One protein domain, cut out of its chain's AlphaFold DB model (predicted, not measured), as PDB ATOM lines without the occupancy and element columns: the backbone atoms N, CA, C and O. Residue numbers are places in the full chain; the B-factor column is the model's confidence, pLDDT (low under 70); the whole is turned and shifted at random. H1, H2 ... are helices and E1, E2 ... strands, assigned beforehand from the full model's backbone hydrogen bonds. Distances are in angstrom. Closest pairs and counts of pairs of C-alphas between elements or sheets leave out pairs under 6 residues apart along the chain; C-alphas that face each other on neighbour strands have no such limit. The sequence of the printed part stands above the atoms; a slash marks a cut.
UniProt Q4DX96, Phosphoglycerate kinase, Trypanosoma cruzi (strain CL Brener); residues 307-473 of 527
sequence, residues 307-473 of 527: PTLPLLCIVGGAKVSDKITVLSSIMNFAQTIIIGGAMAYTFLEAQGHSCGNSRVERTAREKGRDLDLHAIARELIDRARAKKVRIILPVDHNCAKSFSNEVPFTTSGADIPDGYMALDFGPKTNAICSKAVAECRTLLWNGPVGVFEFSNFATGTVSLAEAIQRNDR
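What this domain is: This is residues 307 to 473 of the 527 residues of the protein "Phosphoglycerate kinase" of Trypanosoma cruzi (strain CL Brener) (UniProt Q4DX96). A four-stranded parallel sheet lies between two groups of helices: H4 is over one face with H5 side by side with it, and H1 and H3, near each other, graze the sheet from the other side. H2 meets the first residues of H3 near its own last residue, Ala 350, making a corner, the hairpin E3 and E4 lies at the margin before H3, and the hairpin E6 and E7 lies by the first residues of H4 and H5. The printed part has 167 residues with five named helices and eight named strands, E1 H1 E2 H2 E3 E4 H3 E5 E6 E7 H4 E8 H5; the large sheet runs E5 E2 E1 E8, and the class is mixed, helices and strands. The whole is compact, with a radius of gyration of the C-alphas of 15.3 A, and spans 43 by 41 by 24 A.

Where its parts are: The large sheet holds E5, residues 390 to 392, E2, 336 to 339, E1, 311 to 315, 13.2 A long, and E8, 442 to 446, 13.7 A long. C-alpha 311 is at (18.379, -8.913, 35.407). The helices are H1, 324 to 330, H2, 343 to 350, H3, 373 to 386, 19.7 A long, H4, 427 to 439, 18.5 A long, and H5, 459 to 469, 15.0 A long, ending with C-alpha 469 at (9.975, 5.253, 33.442). The other strands are E3, 363 to 366, E4, 369 to 372, E6, 397 to 400, and E7, 421 to 425.

How they stand to each other: In the large sheet N 392 and O 337 are 2.8 A apart, N 338 and O 313 2.8 A, and N 314 and O 444 2.8 A. H4 is on one face, two layers of sheet and helix, at a height over the sheet of 10.4 A, over E2 and only just over E1, with 3 C-alphas; on the local plane it runs only just along E2, at 29 degrees. E1, H1 and E2 form a strand-helix-strand unit, two parallel neighbour strands with a helix between, with a right-handed crossover. H4 and H5 touch, Ser 434 to Ala 467, C-alphas 5.3 A apart, the same way at a shallow tilt of 19 degrees. H1, H2 and H3 only graze the sheet. H1 and H3 are close but not clearly touching, at 7.0 A between the C-alphas of Ser 328 and Leu 380. H3 touches H2 with residues 373 to 378 alone, about perpendicular at 89 degrees; the closest C-alphas, of Ala 350 and His 374, are 4.8 A apart. In the antiparallel hairpin E3 and E4, N 371 and O 364 are 2.7 A apart; in the antiparallel hairpin E6 and E7, N 421 and O 400 are 2.8 A apart. The closest C-alphas of E7 and H5, of Phe 425 and Gly 460, are 5.1 A apart. Every O i to N i+4 pair is within hydrogen-bond range in H1, H3, H4 and H5, and 3 of 4 in H2.

The domain as a whole: The two C-alphas farthest apart, of Gly 368 and Asp 472, are 47.7 A apart. The printed part has no cut. The links H2 to E3, E6 to E7 and E8 to H5 are long. The mean pLDDT of the printed part is 93.7, and no printed residue is under 70.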
ATOM      1  N   PRO A 307      14.337 -13.166  40.561       80.36
ATOM      2  CA  PRO A 307      14.135 -12.040  39.661       80.36
ATOM      3  C   PRO A 307      13.531 -12.485  38.337       80.36
ATOM      4  O   PRO A 307      13.980 -13.455  37.721       80.36
ATOM      5  N   THR A 308      12.588 -11.696  37.830       85.35
ATOM      6  CA  THR A 308      12.171 -11.814  36.437       85.35
ATOM      7  C   THR A 308      13.359 -11.437  35.555       85.35
ATOM      8  O   THR A 308      13.872 -10.316  35.626       85.35
ATOM      9  N   LEU A 309      13.822 -12.377  34.737       88.99
ATOM     10  CA  LEU A 309      14.966 -12.181  33.850       88.99
ATOM     11  C   LEU A 309      14.539 -11.464  32.552       88.99
ATOM     12  O   LEU A 309      13.395 -11.624  32.123       88.99
ATOM     13  N   PRO A 310      15.437 -10.713  31.887       94.22
ATOM     14  CA  PRO A 310      16.833 -10.461  32.258       94.22
ATOM     15  C   PRO A 310      16.983  -9.503  33.447       94.22
ATOM     16  O   PRO A 310      16.256  -8.513  33.547       94.22
ATOM     17  N   LEU A 311      17.961  -9.782  34.312       93.15
ATOM     18  CA  LEU A 311      18.379  -8.913  35.407       93.15
ATOM     19  C   LEU A 311      19.549  -8.022  34.967       93.15
ATOM     20  O   LEU A 311      20.625  -8.510  34.595       93.15
ATOM     21  N   LEU A 312      19.336  -6.710  35.058       95.72
ATOM     22  CA  LEU A 312      20.325  -5.667  34.807       95.72
ATOM     23  C   LEU A 312      20.786  -5.048  36.132       95.72
ATOM     24  O   LEU A 312      19.973  -4.590  36.928       95.72
ATOM     25  N   CYS A 313      22.094  -4.984  36.358       94.59
ATOM     26  CA  CYS A 313      22.670  -4.215  37.461       94.59
ATOM     27  C   CYS A 313      23.372  -2.962  36.932       94.59
ATOM     28  O   CYS A 313      24.115  -3.034  35.959       94.59
ATOM     29  N   ILE A 314      23.186  -1.824  37.589       95.30
ATOM     30  CA  ILE A 314      23.869  -0.564  37.299       95.30
ATOM     31  C   ILE A 314      24.683  -0.191  38.531       95.30
ATOM     32  O   ILE A 314      24.122   0.013  39.611       95.30
ATOM     33  N   VAL A 315      26.000  -0.104  38.374       93.95
ATOM     34  CA  VAL A 315      26.916   0.290  39.445       93.95
ATOM     35  C   VAL A 315      27.681   1.529  39.012       93.95
ATOM     36  O   VAL A 315      28.345   1.527  37.979       93.95
ATOM     37  N   GLY A 316      27.582   2.588  39.806       92.85
ATOM     38  CA  GLY A 316      28.277   3.846  39.569       92.85
ATOM     39  C   GLY A 316      28.883   4.439  40.837       92.85
ATOM     40  O   GLY A 316      28.992   3.786  41.882       92.85
ATOM     41  N   GLY A 317      29.232   5.720  40.755       88.64
ATOM     42  CA  GLY A 317      29.892   6.469  41.821       88.64
ATOM     43  C   GLY A 317      31.391   6.682  41.591       88.64
ATOM     44  O   GLY A 317      31.930   6.455  40.507       88.64
ATOM     45  N   ALA A 318      32.064   7.189  42.625       84.84
ATOM     46  CA  ALA A 318      33.394   7.783  42.481       84.84
ATOM     47  C   ALA A 318      34.587   6.837  42.721       84.84
ATOM     48  O   ALA A 318      35.704   7.185  42.344       84.84
ATOM     49  N   LYS A 319      34.380   5.698  43.396       81.12
ATOM     50  CA  LYS A 319      35.458   4.815  43.875       81.12
ATOM     51  C   LYS A 319      35.213   3.363  43.495       81.12
ATOM     52  O   LYS A 319      34.145   2.828  43.796       81.12
ATOM     53  N   VAL A 320      36.210   2.716  42.895       82.59
ATOM     54  CA  VAL A 320      36.162   1.282  42.580       82.59
ATOM     55  C   VAL A 320      36.349   0.478  43.855       82.59
ATOM     56  O   VAL A 320      35.603  -0.479  44.062       82.59
ATOM     57  N   SER A 321      37.283   0.887  44.726       83.63
ATOM     58  CA  SER A 321      37.662   0.151  45.943       83.63
ATOM     59  C   SER A 321      36.459  -0.257  46.793       83.63
ATOM     60  O   SER A 321      36.372  -1.381  47.284       83.63
ATOM     61  N   ASP A 322      35.481   0.641  46.899       81.27
ATOM     62  CA  ASP A 322      34.298   0.474  47.743       81.27
ATOM     63  C   ASP A 322      33.245  -0.458  47.108       81.27
ATOM     64  O   ASP A 322      32.303  -0.894  47.777       81.27
ATOM     65  N   LYS A 323      33.379  -0.759  45.810       84.70
ATOM     66  CA  LYS A 323      32.406  -1.503  44.996       84.70
ATOM     67  C   LYS A 323      32.919  -2.853  44.489       84.70
ATOM     68  O   LYS A 323      32.113  -3.614  43.962       84.70
ATOM     69  N   ILE A 324      34.194  -3.207  44.681       85.26
ATOM     70  CA  ILE A 324      34.782  -4.479  44.196       85.26
ATOM     71  C   ILE A 324      33.983  -5.699  44.667       85.26
ATOM     72  O   ILE A 324      33.673  -6.600  43.885       85.26
ATOM     73  N   THR A 325      33.623  -5.725  45.951       84.60
ATOM     74  CA  THR A 325      32.859  -6.827  46.555       84.60
ATOM     75  C   THR A 325      31.431  -6.894  46.016       84.60
ATOM     76  O   THR A 325      30.912  -7.985  45.793       84.60
ATOM     77  N   VAL A 326      30.818  -5.738  45.737       86.89
ATOM     78  CA  VAL A 326      29.499  -5.644  45.094       86.89
ATOM     79  C   VAL A 326      29.579  -6.201  43.675       86.89
ATOM     80  O   VAL A 326      28.833  -7.118  43.358       86.89
ATOM     81  N   LEU A 327      30.520  -5.714  42.855       88.95
ATOM     82  CA  LEU A 327      30.738  -6.178  41.480       88.95
ATOM     83  C   LEU A 327      30.992  -7.692  41.427       88.95
ATOM     84  O   LEU A 327      30.379  -8.402  40.633       88.95
ATOM     85  N   SER A 328      31.843  -8.201  42.322       86.93
ATOM     86  CA  SER A 328      32.129  -9.636  42.441       86.93
ATOM     87  C   SER A 328      30.885 -10.468  42.747       86.93
ATOM     88  O   SER A 328      30.744 -11.568  42.216       86.93
ATOM     89  N   SER A 329      29.994  -9.949  43.595       85.08
ATOM     90  CA  SER A 329      28.761 -10.628  43.991       85.08
ATOM     91  C   SER A 329      27.698 -10.592  42.891       85.08
ATOM     92  O   SER A 329      27.168 -11.643  42.531       85.08
ATOM     93  N   ILE A 330      27.429  -9.423  42.292       87.45
ATOM     94  CA  ILE A 330      26.379  -9.271  41.267       87.45
ATOM     95  C   ILE A 330      26.661 -10.086  40.000       87.45
ATOM     96  O   ILE A 330      25.729 -10.576  39.367       87.45
ATOM     97  N   MET A 331      27.935 -10.327  39.666       86.65
ATOM     98  CA  MET A 331      28.325 -11.218  38.563       86.65
ATOM     99  C   MET A 331      27.875 -12.673  38.752       86.65
ATOM    100  O   MET A 331      27.964 -13.465  37.817       86.65
ATOM    101  N   ASN A 332      27.433 -13.064  39.949       83.43
ATOM    102  CA  ASN A 332      26.904 -14.405  40.187       83.43
ATOM    103  C   ASN A 332      25.457 -14.574  39.709       83.43
ATOM    104  O   ASN A 332      25.021 -15.714  39.581       83.43
ATOM    105  N   PHE A 333      24.717 -13.485  39.470       83.57
ATOM    106  CA  PHE A 333      23.277 -13.557  39.203       83.57
ATOM    107  C   PHE A 333      22.756 -12.570  38.139       83.57
ATOM    108  O   PHE A 333      21.698 -12.818  37.559       83.57
ATOM    109  N   ALA A 334      23.475 -11.487  37.830       89.86
ATOM    110  CA  ALA A 334      23.103 -10.541  36.776       89.86
ATOM    111  C   ALA A 334      23.450 -11.067  35.371       89.86
ATOM    112  O   ALA A 334      24.504 -11.667  35.176       89.86
ATOM    113  N   GLN A 335      22.607 -10.784  34.369       93.96
ATOM    114  CA  GLN A 335      22.923 -11.067  32.958       93.96
ATOM    115  C   GLN A 335      23.639  -9.890  32.299       93.96
ATOM    116  O   GLN A 335      24.489 -10.092  31.434       93.96
ATOM    117  N   THR A 336      23.304  -8.663  32.707       96.88
ATOM    118  CA  THR A 336      23.958  -7.443  32.225       96.88
ATOM    119  C   THR A 336      24.382  -6.570  33.400       96.88
ATOM    120  O   THR A 336      23.637  -6.427  34.370       96.88
ATOM    121  N   ILE A 337      25.572  -5.979  33.315       96.74
ATOM    122  CA  ILE A 337      26.098  -5.023  34.291       96.74
ATOM    123  C   ILE A 337      26.535  -3.760  33.548       96.74
ATOM    124  O   ILE A 337      27.410  -3.829  32.691       96.74
ATOM    125  N   ILE A 338      25.960  -2.610  33.889       97.74
ATOM    126  CA  ILE A 338      26.450  -1.290  33.478       97.74
ATOM    127  C   ILE A 338      27.385  -0.776  34.572       97.74
ATOM    128  O   ILE A 338      26.987  -0.711  35.738       97.74
ATOM    129  N   ILE A 339      28.605  -0.395  34.198       96.47
ATOM    130  CA  ILE A 339      29.565   0.255  35.096       96.47
ATOM    131  C   ILE A 339      29.716   1.710  34.646       96.47
ATOM    132  O   ILE A 339      30.136   1.968  33.520       96.47
ATOM    133  N   GLY A 340      29.353   2.652  35.515       96.21
ATOM    134  CA  GLY A 340      29.388   4.089  35.232       96.21
ATOM    135  C   GLY A 340      30.084   4.916  36.304       96.21
ATOM    136  O   GLY A 340      30.692   4.374  37.221       96.21
ATOM    137  N   GLY A 341      29.984   6.243  36.202       95.00
ATOM    138  CA  GLY A 341      30.661   7.165  37.115       95.00
ATOM    139  C   GLY A 341      32.185   7.095  36.996       95.00
ATOM    140  O   GLY A 341      32.731   6.459  36.094       95.00
ATOM    141  N   ALA A 342      32.897   7.724  37.935       93.75
ATOM    142  CA  ALA A 342      34.359   7.774  37.883       93.75
ATOM    143  C   ALA A 342      35.019   6.387  37.968       93.75
ATOM    144  O   ALA A 342      36.115   6.177  37.457       93.75
ATOM    145  N   MET A 343      34.341   5.414  38.582       93.53
ATOM    146  CA  MET A 343      34.863   4.054  38.681       93.53
ATOM    147  C   MET A 343      35.021   3.360  37.317       93.53
ATOM    148  O   MET A 343      35.907   2.518  37.175       93.53
ATOM    149  N   ALA A 344      34.232   3.734  36.302       96.18
ATOM    150  CA  ALA A 344      34.352   3.171  34.957       96.18
ATOM    151  C   ALA A 344      35.727   3.446  34.323       96.18
ATOM    152  O   ALA A 344      36.255   2.590  33.615       96.18
ATOM    153  N   TYR A 345      36.359   4.582  34.635       96.44
ATOM    154  CA  TYR A 345      37.654   4.957  34.054       96.44
ATOM    155  C   TYR A 345      38.809   4.082  34.542       96.44
ATOM    156  O   TYR A 345      39.795   3.923  33.841       96.44
ATOM    157  N   THR A 346      38.671   3.427  35.698       95.43
ATOM    158  CA  THR A 346      39.652   2.416  36.133       95.43
ATOM    159  C   THR A 346      39.565   1.145  35.292       95.43
ATOM    160  O   THR A 346      40.584   0.525  35.005       95.43
ATOM    161  N   PHE A 347      38.360   0.763  34.856       96.17
ATOM    162  CA  PHE A 347      38.186  -0.353  33.926       96.17
ATOM    163  C   PHE A 347      38.696   0.007  32.530       96.17
ATOM    164  O   PHE A 347      39.387  -0.803  31.921       96.17
ATOM    165  N   LEU A 348      38.399   1.219  32.049       96.97
ATOM    166  CA  LEU A 348      38.853   1.692  30.739       96.97
ATOM    167  C   LEU A 348      40.382   1.841  30.677       96.97
ATOM    168  O   LEU A 348      40.994   1.330  29.741       96.97
ATOM    169  N   GLU A 349      41.017   2.443  31.689       96.84
ATOM    170  CA  GLU A 349      42.484   2.534  31.752       96.84
ATOM    171  C   GLU A 349      43.125   1.138  31.828       96.84
ATOM    172  O   GLU A 349      44.102   0.863  31.135       96.84
ATOM    173  N   ALA A 350      42.526   0.204  32.578       95.08
ATOM    174  CA  ALA A 350      42.988  -1.184  32.633       95.08
ATOM    175  C   ALA A 350      42.840  -1.945  31.296       95.08
ATOM    176  O   ALA A 350      43.497  -2.972  31.111       95.08
ATOM    177  N   GLN A 351      41.995  -1.459  30.379       95.78
ATOM    178  CA  GLN A 351      41.846  -1.951  29.003       95.78
ATOM    179  C   GLN A 351      42.742  -1.210  27.993       95.78
ATOM    180  O   GLN A 351      42.751  -1.578  26.820       95.78
ATOM    181  N   GLY A 352      43.515  -0.211  28.434       95.90
ATOM    182  CA  GLY A 352      44.443   0.549  27.594       95.90
ATOM    183  C   GLY A 352      43.874   1.834  26.986       95.90
ATOM    184  O   GLY A 352      44.519   2.402  26.109       95.90
ATOM    185  N   HIS A 353      42.702   2.301  27.427       97.15
ATOM    186  CA  HIS A 353      42.127   3.566  26.960       97.15
ATOM    187  C   HIS A 353      42.733   4.786  27.660       97.15
ATOM    188  O   HIS A 353      43.011   4.759  28.863       97.15
ATOM    189  N   SER A 354      42.861   5.891  26.920       96.79
ATOM    190  CA  SER A 354      43.248   7.184  27.490       96.79
ATOM    191  C   SER A 354      42.124   7.737  28.362       96.79
ATOM    192  O   SER A 354      40.996   7.905  27.898       96.79
ATOM    193  N   CYS A 355      42.433   8.067  29.616       96.07
ATOM    194  CA  CYS A 355      41.465   8.638  30.554       96.07
ATOM    195  C   CYS A 355      41.651  10.146  30.800       96.07
ATOM    196  O   CYS A 355      40.889  10.728  31.578       96.07
ATOM    197  N   GLY A 356      42.626  10.793  30.150       95.92
ATOM    198  CA  GLY A 356      42.950  12.206  30.363       95.92
ATOM    199  C   GLY A 356      43.158  12.540  31.849       95.92
ATOM    200  O   GLY A 356      43.816  11.808  32.587       95.92
ATOM    201  N   ASN A 357      42.526  13.618  32.311       96.28
ATOM    202  CA  ASN A 357      42.517  14.055  33.712       96.28
ATOM    203  C   ASN A 357      41.402  13.402  34.553       96.28
ATOM    204  O   ASN A 357      41.127  13.846  35.671       96.28
ATOM    205  N   SER A 358      40.710  12.387  34.029       96.39
ATOM    206  CA  SER A 358      39.619  11.723  34.747       96.39
ATOM    207  C   SER A 358      40.126  11.014  35.997       96.39
ATOM    208  O   SER A 358      41.265  10.553  36.082       96.39
ATOM    209  N   ARG A 359      39.253  10.893  36.995       94.47
ATOM    210  CA  ARG A 359      39.591  10.188  38.228       94.47
ATOM    211  C   ARG A 359      39.706   8.686  37.961       94.47
ATOM    212  O   ARG A 359      38.705   8.039  37.673       94.47
ATOM    213  N   VAL A 360      40.905   8.145  38.160       93.72
ATOM    214  CA  VAL A 360      41.205   6.710  38.086       93.72
ATOM    215  C   VAL A 360      41.817   6.245  39.406       93.72
ATOM    216  O   VAL A 360      42.754   6.862  39.916       93.72
ATOM    217  N   GLU A 361      41.291   5.163  39.980       91.51
ATOM    218  CA  GLU A 361      41.881   4.537  41.163       91.51
ATOM    219  C   GLU A 361      42.786   3.391  40.714       91.51
ATOM    220  O   GLU A 361      42.306   2.323  40.362       91.51
ATOM    221  N   ARG A 362      44.105   3.606  40.736       92.79
ATOM    222  CA  ARG A 362      45.088   2.594  40.303       92.79
ATOM    223  C   ARG A 362      45.444   1.604  41.412       92.79
ATOM    224  O   ARG A 362      45.677   0.427  41.158       92.79
ATOM    225  N   THR A 363      45.453   2.078  42.658       90.14
ATOM    226  CA  THR A 363      45.818   1.291  43.844       90.14
ATOM    227  C   THR A 363      44.860   1.549  45.001       90.14
ATOM    228  O   THR A 363      44.473   2.696  45.229       90.14
ATOM    229  N   ALA A 364      44.547   0.522  45.790       84.82
ATOM    230  CA  ALA A 364      43.828   0.653  47.061       84.82
ATOM    231  C   ALA A 364      44.587  -0.033  48.201       84.82
ATOM    232  O   ALA A 364      45.244  -1.041  47.985       84.82
ATOM    233  N   ARG A 365      44.470   0.478  49.431       79.85
ATOM    234  CA  ARG A 365      45.022  -0.183  50.623       79.85
ATOM    235  C   ARG A 365      43.946  -0.981  51.333       79.85
ATOM    236  O   ARG A 365      42.999  -0.398  51.855       79.85
ATOM    237  N   GLU A 366      44.131  -2.291  51.438       71.91
ATOM    238  CA  GLU A 366      43.272  -3.158  52.242       71.91
ATOM    239  C   GLU A 366      44.117  -3.982  53.220       71.91
ATOM    240  O   GLU A 366      45.029  -4.703  52.827       71.91
ATOM    241  N   LYS A 367      43.822  -3.867  54.525       74.37
ATOM    242  CA  LYS A 367      44.496  -4.622  55.605       74.37
ATOM    243  C   LYS A 367      46.036  -4.561  55.541       74.37
ATOM    244  O   LYS A 367      46.715  -5.549  55.804       74.37
ATOM    245  N   GLY A 368      46.580  -3.395  55.187       78.56
ATOM    246  CA  GLY A 368      48.025  -3.164  55.091       78.56
ATOM    247  C   GLY A 368      48.682  -3.676  53.804       78.56
ATOM    248  O   GLY A 368      49.903  -3.624  53.710       78.56
ATOM    249  N   ARG A 369      47.907  -4.155  52.822       80.78
ATOM    250  CA  ARG A 369      48.400  -4.557  51.498       80.78
ATOM    251  C   ARG A 369      47.919  -3.571  50.438       80.78
ATOM    252  O   ARG A 369      46.763  -3.148  50.479       80.78
ATOM    253  N   ASP A 370      48.802  -3.228  49.505       85.08
ATOM    254  CA  ASP A 370      48.434  -2.478  48.307       85.08
ATOM    255  C   ASP A 370      47.810  -3.450  47.290       85.08
ATOM    256  O   ASP A 370      48.374  -4.496  46.968       85.08
ATOM    257  N   LEU A 371      46.610  -3.122  46.829       87.26
ATOM    258  CA  LEU A 371      45.853  -3.837  45.812       87.26
ATOM    259  C   LEU A 371      45.973  -3.084  44.491       87.26
ATOM    260  O   LEU A 371      45.631  -1.902  44.433       87.26
ATOM    261  N   ASP A 372      46.401  -3.775  43.438       93.01
ATOM    262  CA  ASP A 372      46.356  -3.271  42.064       93.01
ATOM    263  C   ASP A 372      44.914  -3.353  41.538       93.01
ATOM    264  O   ASP A 372      44.363  -4.435  41.307       93.01
ATOM    265  N   LEU A 373      44.289  -2.190  41.357       93.11
ATOM    266  CA  LEU A 373      42.905  -2.097  40.907       93.11
ATOM    267  C   LEU A 373      42.754  -2.345  39.403       93.11
ATOM    268  O   LEU A 373      41.681  -2.773  38.981       93.11
ATOM    269  N   HIS A 374      43.806  -2.165  38.600       94.29
ATOM    270  CA  HIS A 374      43.788  -2.543  37.188       94.29
ATOM    271  C   HIS A 374      43.830  -4.058  37.018       94.29
ATOM    272  O   HIS A 374      43.141  -4.599  36.151       94.29
ATOM    273  N   ALA A 375      44.623  -4.756  37.836       93.90
ATOM    274  CA  ALA A 375      44.623  -6.217  37.867       93.90
ATOM    275  C   ALA A 375      43.239  -6.758  38.249       93.90
ATOM    276  O   ALA A 375      42.700  -7.611  37.543       93.90
ATOM    277  N   ILE A 376      42.622  -6.193  39.293       92.22
ATOM    278  CA  ILE A 376      41.266  -6.566  39.715       92.22
ATOM    279  C   ILE A 376      40.241  -6.249  38.617       92.22
ATOM    280  O   ILE A 376      39.408  -7.095  38.307       92.22
ATOM    281  N   ALA A 377      40.292  -5.071  37.988       93.10
ATOM    282  CA  ALA A 377      39.365  -4.708  36.914       93.10
ATOM    283  C   ALA A 377      39.422  -5.697  35.735       93.10
ATOM    284  O   ALA A 377      38.375  -6.158  35.272       93.10
ATOM    285  N   ARG A 378      40.632  -6.081  35.299       94.84
ATOM    286  CA  ARG A 378      40.842  -7.106  34.262       94.84
ATOM    287  C   ARG A 378      40.287  -8.466  34.687       94.84
ATOM    288  O   ARG A 378      39.526  -9.067  33.934       94.84
ATOM    289  N   GLU A 379      40.571  -8.899  35.914       94.12
ATOM    290  CA  GLU A 379      40.045 -10.155  36.459       94.12
ATOM    291  C   GLU A 379      38.505 -10.183  36.480       94.12
ATOM    292  O   GLU A 379      37.889 -11.186  36.121       94.12
ATOM    293  N   LEU A 380      37.858  -9.077  36.871       92.80
ATOM    294  CA  LEU A 380      36.397  -8.962  36.871       92.80
ATOM    295  C   LEU A 380      35.826  -9.049  35.444       92.80
ATOM    296  O   LEU A 380      34.815  -9.722  35.241       92.80
ATOM    297  N   ILE A 381      36.476  -8.423  34.454       93.48
ATOM    298  CA  ILE A 381      36.081  -8.515  33.038       93.48
ATOM    299  C   ILE A 381      36.192  -9.959  32.531       93.48
ATOM    300  O   ILE A 381      35.249 -10.474  31.920       93.48
ATOM    301  N   ASP A 382      37.305 -10.638  32.813       94.87
ATOM    302  CA  ASP A 382      37.523 -12.026  32.398       94.87
ATOM    303  C   ASP A 382      36.519 -12.975  33.062       94.87
ATOM    304  O   ASP A 382      35.933 -13.843  32.409       94.87
ATOM    305  N   ARG A 383      36.234 -12.760  34.350       93.69
ATOM    306  CA  ARG A 383      35.225 -13.521  35.092       93.69
ATOM    307  C   ARG A 383      33.825 -13.320  34.517       93.69
ATOM    308  O   ARG A 383      33.077 -14.292  34.394       93.69
ATOM    309  N   ALA A 384      33.465 -12.094  34.144       94.05
ATOM    310  CA  ALA A 384      32.192 -11.813  33.489       94.05
ATOM    311  C   ALA A 384      32.083 -12.524  32.136       94.05
ATOM    312  O   ALA A 384      31.065 -13.165  31.869       94.05
ATOM    313  N   ARG A 385      33.154 -12.515  31.327       93.51
ATOM    314  CA  ARG A 385      33.219 -13.263  30.062       93.51
ATOM    315  C   ARG A 385      33.020 -14.763  30.289       93.51
ATOM    316  O   ARG A 385      32.189 -15.368  29.614       93.51
ATOM    317  N   ALA A 386      33.710 -15.344  31.273       94.69
ATOM    318  CA  ALA A 386      33.578 -16.760  31.626       94.69
ATOM    319  C   ALA A 386      32.150 -17.131  32.069       94.69
ATOM    320  O   ALA A 386      31.655 -18.209  31.743       94.69
ATOM    321  N   LYS A 387      31.458 -16.221  32.765       93.16
ATOM    322  CA  LYS A 387      30.069 -16.397  33.221       93.16
ATOM    323  C   LYS A 387      29.004 -15.971  32.205       93.16
ATOM    324  O   LYS A 387      27.821 -16.048  32.519       93.16
ATOM    325  N   LYS A 388      29.399 -15.536  31.001       94.13
ATOM    326  CA  LYS A 388      28.500 -14.977  29.972       94.13
ATOM    327  C   LYS A 388      27.678 -13.780  30.476       94.13
ATOM    328  O   LYS A 388      26.557 -13.552  30.027       94.13
ATOM    329  N   VAL A 389      28.246 -13.007  31.400       95.49
ATOM    330  CA  VAL A 389      27.682 -11.744  31.883       95.49
ATOM    331  C   VAL A 389      28.120 -10.632  30.936       95.49
ATOM    332  O   VAL A 389      29.313 -10.440  30.696       95.49
ATOM    333  N   ARG A 390      27.164  -9.872  30.400       96.80
ATOM    334  CA  ARG A 390      27.448  -8.722  29.538       96.80
ATOM    335  C   ARG A 390      27.833  -7.516  30.393       96.80
ATOM    336  O   ARG A 390      26.976  -6.948  31.063       96.80
ATOM    337  N   ILE A 391      29.091  -7.086  30.338       96.55
ATOM    338  CA  ILE A 391      29.514  -5.800  30.912       96.55
ATOM    339  C   ILE A 391      29.357  -4.699  29.857       96.55
ATOM    340  O   ILE A 391      29.810  -4.849  28.725       96.55
ATOM    341  N   ILE A 392      28.723  -3.592  30.240       97.55
ATOM    342  CA  ILE A 392      28.619  -2.357  29.461       97.55
ATOM    343  C   ILE A 392      29.477  -1.301  30.162       97.55
ATOM    344  O   ILE A 392      29.149  -0.858  31.266       97.55
ATOM    345  N   LEU A 393      30.575  -0.925  29.509       97.59
ATOM    346  CA  LEU A 393      31.400   0.232  29.856       97.59
ATOM    347  C   LEU A 393      31.076   1.401  28.911       97.59
ATOM    348  O   LEU A 393      30.543   1.162  27.822       97.59
ATOM    349  N   PRO A 394      31.376   2.649  29.305       97.78
ATOM    350  CA  PRO A 394      31.111   3.812  28.467       97.78
ATOM    351  C   PRO A 394      31.957   3.782  27.193       97.78
ATOM    352  O   PRO A 394      33.141   3.453  27.235       97.78
ATOM    353  N   VAL A 395      31.341   4.131  26.066       97.92
ATOM    354  CA  VAL A 395      31.978   4.172  24.736       97.92
ATOM    355  C   VAL A 395      32.171   5.596  24.218       97.92
ATOM    356  O   VAL A 395      32.774   5.786  23.166       97.92
ATOM    357  N   ASP A 396      31.621   6.575  24.925       98.21
ATOM    358  CA  ASP A 396      31.782   8.007  24.722       98.21
ATOM    359  C   ASP A 396      31.442   8.753  26.018       98.21
ATOM    360  O   ASP A 396      30.739   8.234  26.894       98.21
ATOM    361  N   HIS A 397      31.941   9.979  26.140       98.21
ATOM    362  CA  HIS A 397      31.962  10.703  27.407       98.21
ATOM    363  C   HIS A 397      31.630  12.173  27.214       98.21
ATOM    364  O   HIS A 397      32.128  12.804  26.284       98.21
ATOM    365  N   ASN A 398      30.867  12.741  28.143       98.08
ATOM    366  CA  ASN A 398      30.739  14.184  28.296       98.08
ATOM    367  C   ASN A 398      31.838  14.677  29.244       98.08
ATOM    368  O   ASN A 398      31.874  14.318  30.426       98.08
ATOM    369  N   CYS A 399      32.748  15.486  28.708       97.84
ATOM    370  CA  CYS A 399      33.975  15.907  29.374       97.84
ATOM    371  C   CYS A 399      34.033  17.414  29.627       97.84
ATOM    372  O   CYS A 399      33.402  18.203  28.925       97.84
ATOM    373  N   ALA A 400      34.867  17.796  30.588       97.54
ATOM    374  CA  ALA A 400      35.196  19.170  30.946       97.54
ATOM    375  C   ALA A 400      36.709  19.318  31.170       97.54
ATOM    376  O   ALA A 400      37.380  18.341  31.497       97.54
ATOM    377  N   LYS A 401      37.268  20.524  31.041       96.51
ATOM    378  CA  LYS A 401      38.672  20.804  31.410       96.51
ATOM    379  C   LYS A 401      38.870  20.919  32.920       96.51
ATOM    380  O   LYS A 401      39.980  20.762  33.426       96.51
ATOM    381  N   SER A 402      37.797  21.221  33.643       95.22
ATOM    382  CA  SER A 402      37.787  21.417  35.090       95.22
ATOM    383  C   SER A 402      36.578  20.726  35.720       95.22
ATOM    384  O   SER A 402      35.590  20.453  35.043       95.22
ATOM    385  N   PHE A 403      36.623  20.455  37.026       94.97
ATOM    386  CA  PHE A 403      35.472  19.918  37.758       94.97
ATOM    387  C   PHE A 403      34.434  21.028  38.014       94.97
ATOM    388  O   PHE A 403      34.306  21.539  39.127       94.97
ATOM    389  N   SER A 404      33.736  21.455  36.961       95.09
ATOM    390  CA  SER A 404      32.747  22.536  36.985       95.09
ATOM    391  C   SER A 404      31.577  22.250  36.034       95.09
ATOM    392  O   SER A 404      31.673  21.376  35.178       95.09
ATOM    393  N   ASN A 405      30.457  22.968  36.182       95.94
ATOM    394  CA  ASN A 405      29.253  22.808  35.352       95.94
ATOM    395  C   ASN A 405      29.362  23.565  34.009       95.94
ATOM    396  O   ASN A 405      28.526  24.413  33.696       95.94
ATOM    397  N   GLU A 406      30.418  23.311  33.238       94.21
ATOM    398  CA  GLU A 406      30.637  23.898  31.907       94.21
ATOM    399  C   GLU A 406      29.880  23.148  30.795       94.21
ATOM    400  O   GLU A 406      29.266  22.108  31.034       94.21
ATOM    401  N   VAL A 407      29.854  23.704  29.579       95.93
ATOM    402  CA  VAL A 407      29.271  23.024  28.407       95.93
ATOM    403  C   VAL A 407      30.157  21.820  28.056       95.93
ATOM    404  O   VAL A 407      31.367  22.003  27.908       95.93
ATOM    405  N   PRO A 408      29.598  20.605  27.917       96.16
ATOM    406  CA  PRO A 408      30.398  19.400  27.761       96.16
ATOM    407  C   PRO A 408      31.063  19.327  26.383       96.16
ATOM    408  O   PRO A 408      30.439  19.584  25.353       96.16
ATOM    409  N   PHE A 409      32.318  18.885  26.364       97.28
ATOM    410  CA  PHE A 409      32.955  18.324  25.177       97.28
ATOM    411  C   PHE A 409      32.641  16.825  25.104       97.28
ATOM    412  O   PHE A 409      33.046  16.068  25.985       97.28
ATOM    413  N   THR A 410      31.925  16.389  24.070       97.64
ATOM    414  CA  THR A 410      31.565  14.976  23.889       97.64
ATOM    415  C   THR A 410      32.611  14.246  23.050       97.64
ATOM    416  O   THR A 410      32.881  14.640  21.913       97.64
ATOM    417  N   THR A 411      33.186  13.162  23.574       97.31
ATOM    418  CA  THR A 411      34.167  12.356  22.830       97.31
ATOM    419  C   THR A 411      33.507  11.553  21.706       97.31
ATOM    420  O   THR A 411      32.335  11.184  21.768       97.31
ATOM    421  N   SER A 412      34.260  11.247  20.645       94.54
ATOM    422  CA  SER A 412      33.775  10.389  19.553       94.54
ATOM    423  C   SER A 412      33.851   8.891  19.883       94.54
ATOM    424  O   SER A 412      33.115   8.105  19.273       94.54
ATOM    425  N   GLY A 413      34.703   8.513  20.841       96.14
ATOM    426  CA  GLY A 413      34.964   7.147  21.292       96.14
ATOM    427  C   GLY A 413      35.362   7.078  22.772       96.14
ATOM    428  O   GLY A 413      35.179   8.043  23.517       96.14
ATOM    429  N   ALA A 414      35.905   5.930  23.186       95.68
ATOM    430  CA  ALA A 414      36.217   5.640  24.585       95.68
ATOM    431  C   ALA A 414      37.429   6.419  25.130       95.68
ATOM    432  O   ALA A 414      37.519   6.603  26.342       95.68
ATOM    433  N   ASP A 415      38.325   6.887  24.258       97.37
ATOM    434  CA  ASP A 415      39.501   7.663  24.646       97.37
ATOM    435  C   ASP A 415      39.148   9.124  24.953       97.37
ATOM    436  O   ASP A 415      38.457   9.806  24.190       97.37
ATOM    437  N   ILE A 416      39.658   9.607  26.083       97.34
ATOM    438  CA  ILE A 416      39.488  10.974  26.573       97.34
ATOM    439  C   ILE A 416      40.765  11.765  26.250       97.34
ATOM    440  O   ILE A 416      41.858  11.305  26.601       97.34
ATOM    441  N   PRO A 417      40.661  12.940  25.596       96.42
ATOM    442  CA  PRO A 417      41.824  13.769  25.293       96.42
ATOM    443  C   PRO A 417      42.538  14.292  26.542       96.42
ATOM    444  O   PRO A 417      41.911  14.567  27.569       96.42
ATOM    445  N   ASP A 418      43.842  14.526  26.419       95.38
ATOM    446  CA  ASP A 418      44.633  15.164  27.469       95.38
ATOM    447  C   ASP A 418      44.057  16.532  27.859       95.38
ATOM    448  O   ASP A 418      43.566  17.304  27.030       95.38
ATOM    449  N   GLY A 419      44.098  16.837  29.156       95.98
ATOM    450  CA  GLY A 419      43.529  18.066  29.710       95.98
ATOM    451  C   GLY A 419      42.020  18.014  29.980       95.98
ATOM    452  O   GLY A 419      41.526  18.869  30.712       95.98
ATOM    453  N   TYR A 420      41.298  17.016  29.460       97.53
ATOM    454  CA  TYR A 420      39.879  16.801  29.744       97.53
ATOM    455  C   TYR A 420      39.674  15.715  30.801       97.53
ATOM    456  O   TYR A 420      40.429  14.751  30.883       97.53
ATOM    457  N   MET A 421      38.625  15.855  31.607       97.07
ATOM    458  CA  MET A 421      38.106  14.825  32.501       97.07
ATOM    459  C   MET A 421      36.660  14.513  32.144       97.07
ATOM    460  O   MET A 421      35.862  15.421  31.905       97.07
ATOM    461  N   ALA A 422      36.314  13.235  32.119       97.57
ATOM    462  CA  ALA A 422      34.958  12.797  31.856       97.57
ATOM    463  C   ALA A 422      34.114  12.850  33.133       97.57
ATOM    464  O   ALA A 422      34.485  12.314  34.183       97.57
ATOM    465  N   LEU A 423      32.966  13.518  33.034       97.52
ATOM    466  CA  LEU A 423      32.076  13.794  34.160       97.52
ATOM    467  C   LEU A 423      30.705  13.123  34.007       97.52
ATOM    468  O   LEU A 423      29.989  13.011  34.997       97.52
ATOM    469  N   ASP A 424      30.344  12.654  32.812       98.01
ATOM    470  CA  ASP A 424      29.100  11.925  32.540       98.01
ATOM    471  C   ASP A 424      29.228  11.074  31.266       98.01
ATOM    472  O   ASP A 424      30.166  11.231  30.481       98.01
ATOM    473  N   PHE A 425      28.265  10.185  31.041       98.10
ATOM    474  CA  PHE A 425      28.150   9.417  29.805       98.10
ATOM    475  C   PHE A 425      27.862  10.308  28.596       98.10
ATOM    476  O   PHE A 425      27.065  11.244  28.674       98.10
ATOM    477  N   GLY A 426      28.460   9.967  27.456       97.86
ATOM    478  CA  GLY A 426      28.085  10.535  26.169       97.86
ATOM    479  C   GLY A 426      26.777   9.944  25.610       97.86
ATOM    480  O   GLY A 426      26.227   8.963  26.129       97.86
ATOM    481  N   PRO A 427      26.232  10.543  24.537       97.68
ATOM    482  CA  PRO A 427      24.957  10.148  23.945       97.68
ATOM    483  C   PRO A 427      24.934   8.711  23.400       97.68
ATOM    484  O   PRO A 427      23.891   8.057  23.489       97.68
ATOM    485  N   LYS A 428      26.046   8.176  22.868       98.18
ATOM    486  CA  LYS A 428      26.092   6.788  22.369       98.18
ATOM    487  C   LYS A 428      25.965   5.801  23.527       98.18
ATOM    488  O   LYS A 428      25.187   4.850  23.445       98.18
ATOM    489  N   THR A 429      26.673   6.057  24.622       98.41
ATOM    490  CA  THR A 429      26.596   5.277  25.861       98.41
ATOM    491  C   THR A 429      25.186   5.333  26.437       98.41
ATOM    492  O   THR A 429      24.616   4.290  26.757       98.41
ATOM    493  N   ASN A 430      24.569   6.518  26.482       97.98
ATOM    494  CA  ASN A 430      23.191   6.688  26.949       97.98
ATOM    495  C   ASN A 430      22.191   5.850  26.142       97.98
ATOM    496  O   ASN A 430      21.324   5.200  26.731       97.98
ATOM    497  N   ALA A 431      22.337   5.792  24.815       98.19
ATOM    498  CA  ALA A 431      21.492   4.964  23.956       98.19
ATOM    499  C   ALA A 431      21.673   3.456  24.225       98.19
ATOM    500  O   ALA A 431      20.686   2.726  24.347       98.19
ATOM    501  N   ILE A 432      22.919   2.988  24.374       98.20
ATOM    502  CA  ILE A 432      23.231   1.581  24.690       98.20
ATOM    503  C   ILE A 432      22.642   1.187  26.050       98.20
ATOM    504  O   ILE A 432      21.981   0.152  26.167       98.20
ATOM    505  N   CYS A 433      22.858   2.021  27.066       98.21
ATOM    506  CA  CYS A 433      22.359   1.810  28.419       98.21
ATOM    507  C   CYS A 433      20.825   1.831  28.468       98.21
ATOM    508  O   CYS A 433      20.220   0.924  29.036       98.21
ATOM    509  N   SER A 434      20.183   2.803  27.813       97.82
ATOM    510  CA  SER A 434      18.717   2.893  27.734       97.82
ATOM    511  C   SER A 434      18.101   1.668  27.055       97.82
ATOM    512  O   SER A 434      17.079   1.157  27.514       97.82
ATOM    513  N   LYS A 435      18.743   1.145  26.003       97.97
ATOM    514  CA  LYS A 435      18.322  -0.103  25.352       97.97
ATOM    515  C   LYS A 435      18.405  -1.297  26.306       97.97
ATOM    516  O   LYS A 435      17.451  -2.063  26.393       97.97
ATOM    517  N   ALA A 436      19.494  -1.427  27.065       97.77
ATOM    518  CA  ALA A 436      19.627  -2.490  28.063       97.77
ATOM    519  C   ALA A 436      18.537  -2.406  29.152       97.77
ATOM    520  O   ALA A 436      18.006  -3.436  29.569       97.77
ATOM    521  N   VAL A 437      18.158  -1.192  29.573       97.94
ATOM    522  CA  VAL A 437      17.043  -0.978  30.512       97.94
ATOM    523  C   VAL A 437      15.700  -1.388  29.897       97.94
ATOM    524  O   VAL A 437      14.896  -2.009  30.585       97.94
ATOM    525  N   ALA A 438      15.452  -1.108  28.617       97.16
ATOM    526  CA  ALA A 438      14.214  -1.508  27.935       97.16
ATOM    527  C   ALA A 438      14.076  -3.040  27.766       97.16
ATOM    528  O   ALA A 438      12.970  -3.583  27.794       97.16
ATOM    529  N   GLU A 439      15.197  -3.746  27.604       96.17
ATOM    530  CA  GLU A 439      15.237  -5.204  27.414       96.17
ATOM    531  C   GLU A 439      15.096  -5.991  28.730       96.17
ATOM    532  O   GLU A 439      14.672  -7.150  28.717       96.17
ATOM    533  N   CYS A 440      15.436  -5.386  29.872       95.87
ATOM    534  CA  CYS A 440      15.413  -6.064  31.166       95.87
ATOM    535  C   CYS A 440      14.006  -6.131  31.794       95.87
ATOM    536  O   CYS A 440      13.058  -5.444  31.390       95.87
ATOM    537  N   ARG A 441      13.865  -7.015  32.786       94.82
ATOM    538  CA  ARG A 441      12.638  -7.194  33.585       94.82
ATOM    539  C   ARG A 441      12.862  -6.946  35.068       94.82
ATOM    540  O   ARG A 441      11.924  -6.565  35.761       94.82
ATOM    541  N   THR A 442      14.102  -7.079  35.527       93.27
ATOM    542  CA  THR A 442      14.519  -6.650  36.861       93.27
ATOM    543  C   THR A 442      15.743  -5.748  36.738       93.27
ATOM    544  O   THR A 442      16.659  -6.048  35.968       93.27
ATOM    545  N   LEU A 443      15.777  -4.654  37.497       94.50
ATOM    546  CA  LEU A 443      16.892  -3.714  37.537       94.50
ATOM    547  C   LEU A 443      17.309  -3.406  38.974       94.50
ATOM    548  O   LEU A 443      16.482  -3.051  39.810       94.50
ATOM    549  N   LEU A 444      18.611  -3.487  39.240       92.64
ATOM    550  CA  LEU A 444      19.238  -3.042  40.484       92.64
ATOM    551  C   LEU A 444      20.178  -1.879  40.178       92.64
ATOM    552  O   LEU A 444      21.076  -2.030  39.357       92.64
ATOM    553  N   TRP A 445      20.022  -0.735  40.841       93.52
ATOM    554  CA  TRP A 445      20.861   0.440  40.588       93.52
ATOM    555  C   TRP A 445      21.463   1.015  41.868       93.52
ATOM    556  O   TRP A 445      20.749   1.404  42.794       93.52
ATOM    557  N   ASN A 446      22.797   1.086  41.902       91.42
ATOM    558  CA  ASN A 446      23.568   1.709  42.964       91.42
ATOM    559  C   ASN A 446      24.704   2.591  42.420       91.42
ATOM    560  O   ASN A 446      25.720   2.097  41.947       91.42
ATOM    561  N   GLY A 447      24.558   3.901  42.573       90.53
ATOM    562  CA  GLY A 447      25.531   4.926  42.190       90.53
ATOM    563  C   GLY A 447      25.148   5.670  40.901       90.53
ATOM    564  O   GLY A 447      24.869   5.019  39.894       90.53
ATOM    565  N   PRO A 448      25.117   7.018  40.900       93.70
ATOM    566  CA  PRO A 448      24.971   7.807  39.674       93.70
ATOM    567  C   PRO A 448      26.061   7.481  38.644       93.70
ATOM    568  O   PRO A 448      27.164   7.059  39.005       93.70
ATOM    569  N   VAL A 449      25.759   7.697  37.362       96.55
ATOM    570  CA  VAL A 449      26.701   7.425  36.260       96.55
ATOM    571  C   VAL A 449      27.508   8.650  35.818       96.55
ATOM    572  O   VAL A 449      28.437   8.507  35.028       96.55
ATOM    573  N   GLY A 450      27.203   9.814  36.392       95.86
ATOM    574  CA  GLY A 450      27.891  11.083  36.174       95.86
ATOM    575  C   GLY A 450      27.758  12.011  37.385       95.86
ATOM    576  O   GLY A 450      27.137  11.646  38.390       95.86
ATOM    577  N   VAL A 451      28.339  13.207  37.291       95.41
ATOM    578  CA  VAL A 451      28.280  14.269  38.311       95.41
ATOM    579  C   VAL A 451      26.921  14.966  38.237       95.41
ATOM    580  O   VAL A 451      26.785  16.075  37.722       95.41
ATOM    581  N   PHE A 452      25.890  14.279  38.726       93.59
ATOM    582  CA  PHE A 452      24.489  14.684  38.583       93.59
ATOM    583  C   PHE A 452      24.140  16.009  39.281       93.59
ATOM    584  O   PHE A 452      23.089  16.590  39.008       93.59
ATOM    585  N   GLU A 453      24.996  16.491  40.183       92.83
ATOM    586  CA  GLU A 453      24.893  17.811  40.802       92.83
ATOM    587  C   GLU A 453      25.085  18.947  39.789       92.83
ATOM    588  O   GLU A 453      24.589  20.057  39.996       92.83
ATOM    589  N   PHE A 454      25.784  18.677  38.686       95.49
ATOM    590  CA  PHE A 454      25.971  19.599  37.578       95.49
ATOM    591  C   PHE A 454      24.961  19.282  36.479       95.49
ATOM    592  O   PHE A 454      24.960  18.193  35.911       95.49
ATOM    593  N   SER A 455      24.099  20.247  36.153       94.87
ATOM    594  CA  SER A 455      23.021  20.060  35.172       94.87
ATOM    595  C   SER A 455      23.523  19.555  33.817       94.87
ATOM    596  O   SER A 455      22.853  18.740  33.188       94.87
ATOM    597  N   ASN A 456      24.712  19.995  33.396       96.66
ATOM    598  CA  ASN A 456      25.321  19.620  32.122       96.66
ATOM    599  C   ASN A 456      25.948  18.213  32.137       96.66
ATOM    600  O   ASN A 456      26.228  17.662  31.077       96.66
ATOM    601  N   PHE A 457      26.127  17.619  33.321       97.14
ATOM    602  CA  PHE A 457      26.724  16.294  33.542       97.14
ATOM    603  C   PHE A 457      25.768  15.343  34.290       97.14
ATOM    604  O   PHE A 457      26.181  14.353  34.895       97.14
ATOM    605  N   ALA A 458      24.467  15.645  34.247       95.77
ATOM    606  CA  ALA A 458      23.404  14.810  34.802       95.77
ATOM    607  C   ALA A 458      22.710  13.933  33.744       95.77
ATOM    608  O   ALA A 458      21.879  13.090  34.092       95.77
ATOM    609  N   THR A 459      23.022  14.130  32.462       96.65
ATOM    610  CA  THR A 459      22.300  13.553  31.320       96.65
ATOM    611  C   THR A 459      22.282  12.027  31.311       96.65
ATOM    612  O   THR A 459      21.228  11.453  31.051       96.65
ATOM    613  N   GLY A 460      23.378  11.352  31.662       97.16
ATOM    614  CA  GLY A 460      23.421   9.891  31.699       97.16
ATOM    615  C   GLY A 460      22.568   9.309  32.819       97.16
ATOM    616  O   GLY A 460      21.818   8.351  32.620       97.16
ATOM    617  N   THR A 461      22.603   9.942  33.993       96.39
ATOM    618  CA  THR A 461      21.768   9.542  35.137       96.39
ATOM    619  C   THR A 461      20.284   9.780  34.844       96.39
ATOM    620  O   THR A 461      19.453   8.916  35.126       96.39
ATOM    621  N   VAL A 462      19.949  10.911  34.220       96.69
ATOM    622  CA  VAL A 462      18.585  11.233  33.779       96.69
ATOM    623  C   VAL A 462      18.108  10.258  32.700       96.69
ATOM    624  O   VAL A 462      17.018   9.709  32.826       96.69
ATOM    625  N   SER A 463      18.935   9.961  31.694       97.58
ATOM    626  CA  SER A 463      18.599   9.044  30.599       97.58
ATOM    627  C   SER A 463      18.243   7.643  31.104       97.58
ATOM    628  O   SER A 463      17.253   7.066  30.652       97.58
ATOM    629  N   LEU A 464      18.994   7.115  32.075       97.61
ATOM    630  CA  LEU A 464      18.677   5.844  32.732       97.61
ATOM    631  C   LEU A 464      17.351   5.898  33.501       97.61
ATOM    632  O   LEU A 464      16.549   4.970  33.405       97.61
ATOM    633  N   ALA A 465      17.099   6.978  34.244       96.71
ATOM    634  CA  ALA A 465      15.864   7.141  35.008       96.71
ATOM    635  C   ALA A 465      14.626   7.272  34.100       96.71
ATOM    636  O   ALA A 465      13.581   6.685  34.379       96.71
ATOM    637  N   GLU A 466      14.751   7.969  32.971       97.29
ATOM    638  CA  GLU A 466      13.707   8.022  31.947       97.29
ATOM    639  C   GLU A 466      13.495   6.670  31.260       97.29
ATOM    640  O   GLU A 466      12.361   6.302  30.958       97.29
ATOM    641  N   ALA A 467      14.561   5.903  31.013       97.68
ATOM    642  CA  ALA A 467      14.439   4.557  30.458       97.68
ATOM    643  C   ALA A 467      13.685   3.614  31.413       97.68
ATOM    644  O   ALA A 467      12.861   2.828  30.951       97.68
ATOM    645  N   ILE A 468      13.902   3.741  32.730       97.05
ATOM    646  CA  ILE A 468      13.110   3.041  33.756       97.05
ATOM    647  C   ILE A 468      11.636   3.444  33.647       97.05
ATOM    648  O   ILE A 468      10.773   2.578  33.580       97.05
ATOM    649  N   GLN A 469      11.346   4.747  33.565       97.13
ATOM    650  CA  GLN A 469       9.975   5.253  33.442       97.13
ATOM    651  C   GLN A 469       9.239   4.754  32.190       97.13
ATOM    652  O   GLN A 469       8.025   4.570  32.239       97.13
ATOM    653  N   ARG A 470       9.951   4.525  31.081       97.19
ATOM    654  CA  ARG A 470       9.370   4.007  29.830       97.19
ATOM    655  C   ARG A 470       9.162   2.485  29.825       97.19
ATOM    656  O   ARG A 470       8.536   1.989  28.892       97.19
ATOM    657  N   ASN A 471       9.679   1.742  30.808       96.39
ATOM    658  CA  ASN A 471       9.559   0.283  30.881       96.39
ATOM    659  C   ASN A 471       8.527  -0.127  31.949       96.39
ATOM    660  O   ASN A 471       8.850  -0.302  33.122       96.39
ATOM    661  N   ASP A 472       7.278  -0.307  31.524       92.02
ATOM    662  CA  ASP A 472       6.124  -0.685  32.354       92.02
ATOM    663  C   ASP A 472       6.226  -2.089  32.980       92.02
ATOM    664  O   ASP A 472       5.601  -2.370  34.002       92.02
ATOM    665  N   ARG A 473       7.036  -2.974  32.391       91.70
ATOM    666  CA  ARG A 473       7.262  -4.358  32.845       91.70
ATOM    667  C   ARG A 473       8.449  -4.498  33.798       91.70
ATOM    668  O   ARG A 473       8.835  -5.624  34.119       91.70
TER     669      ARG A 473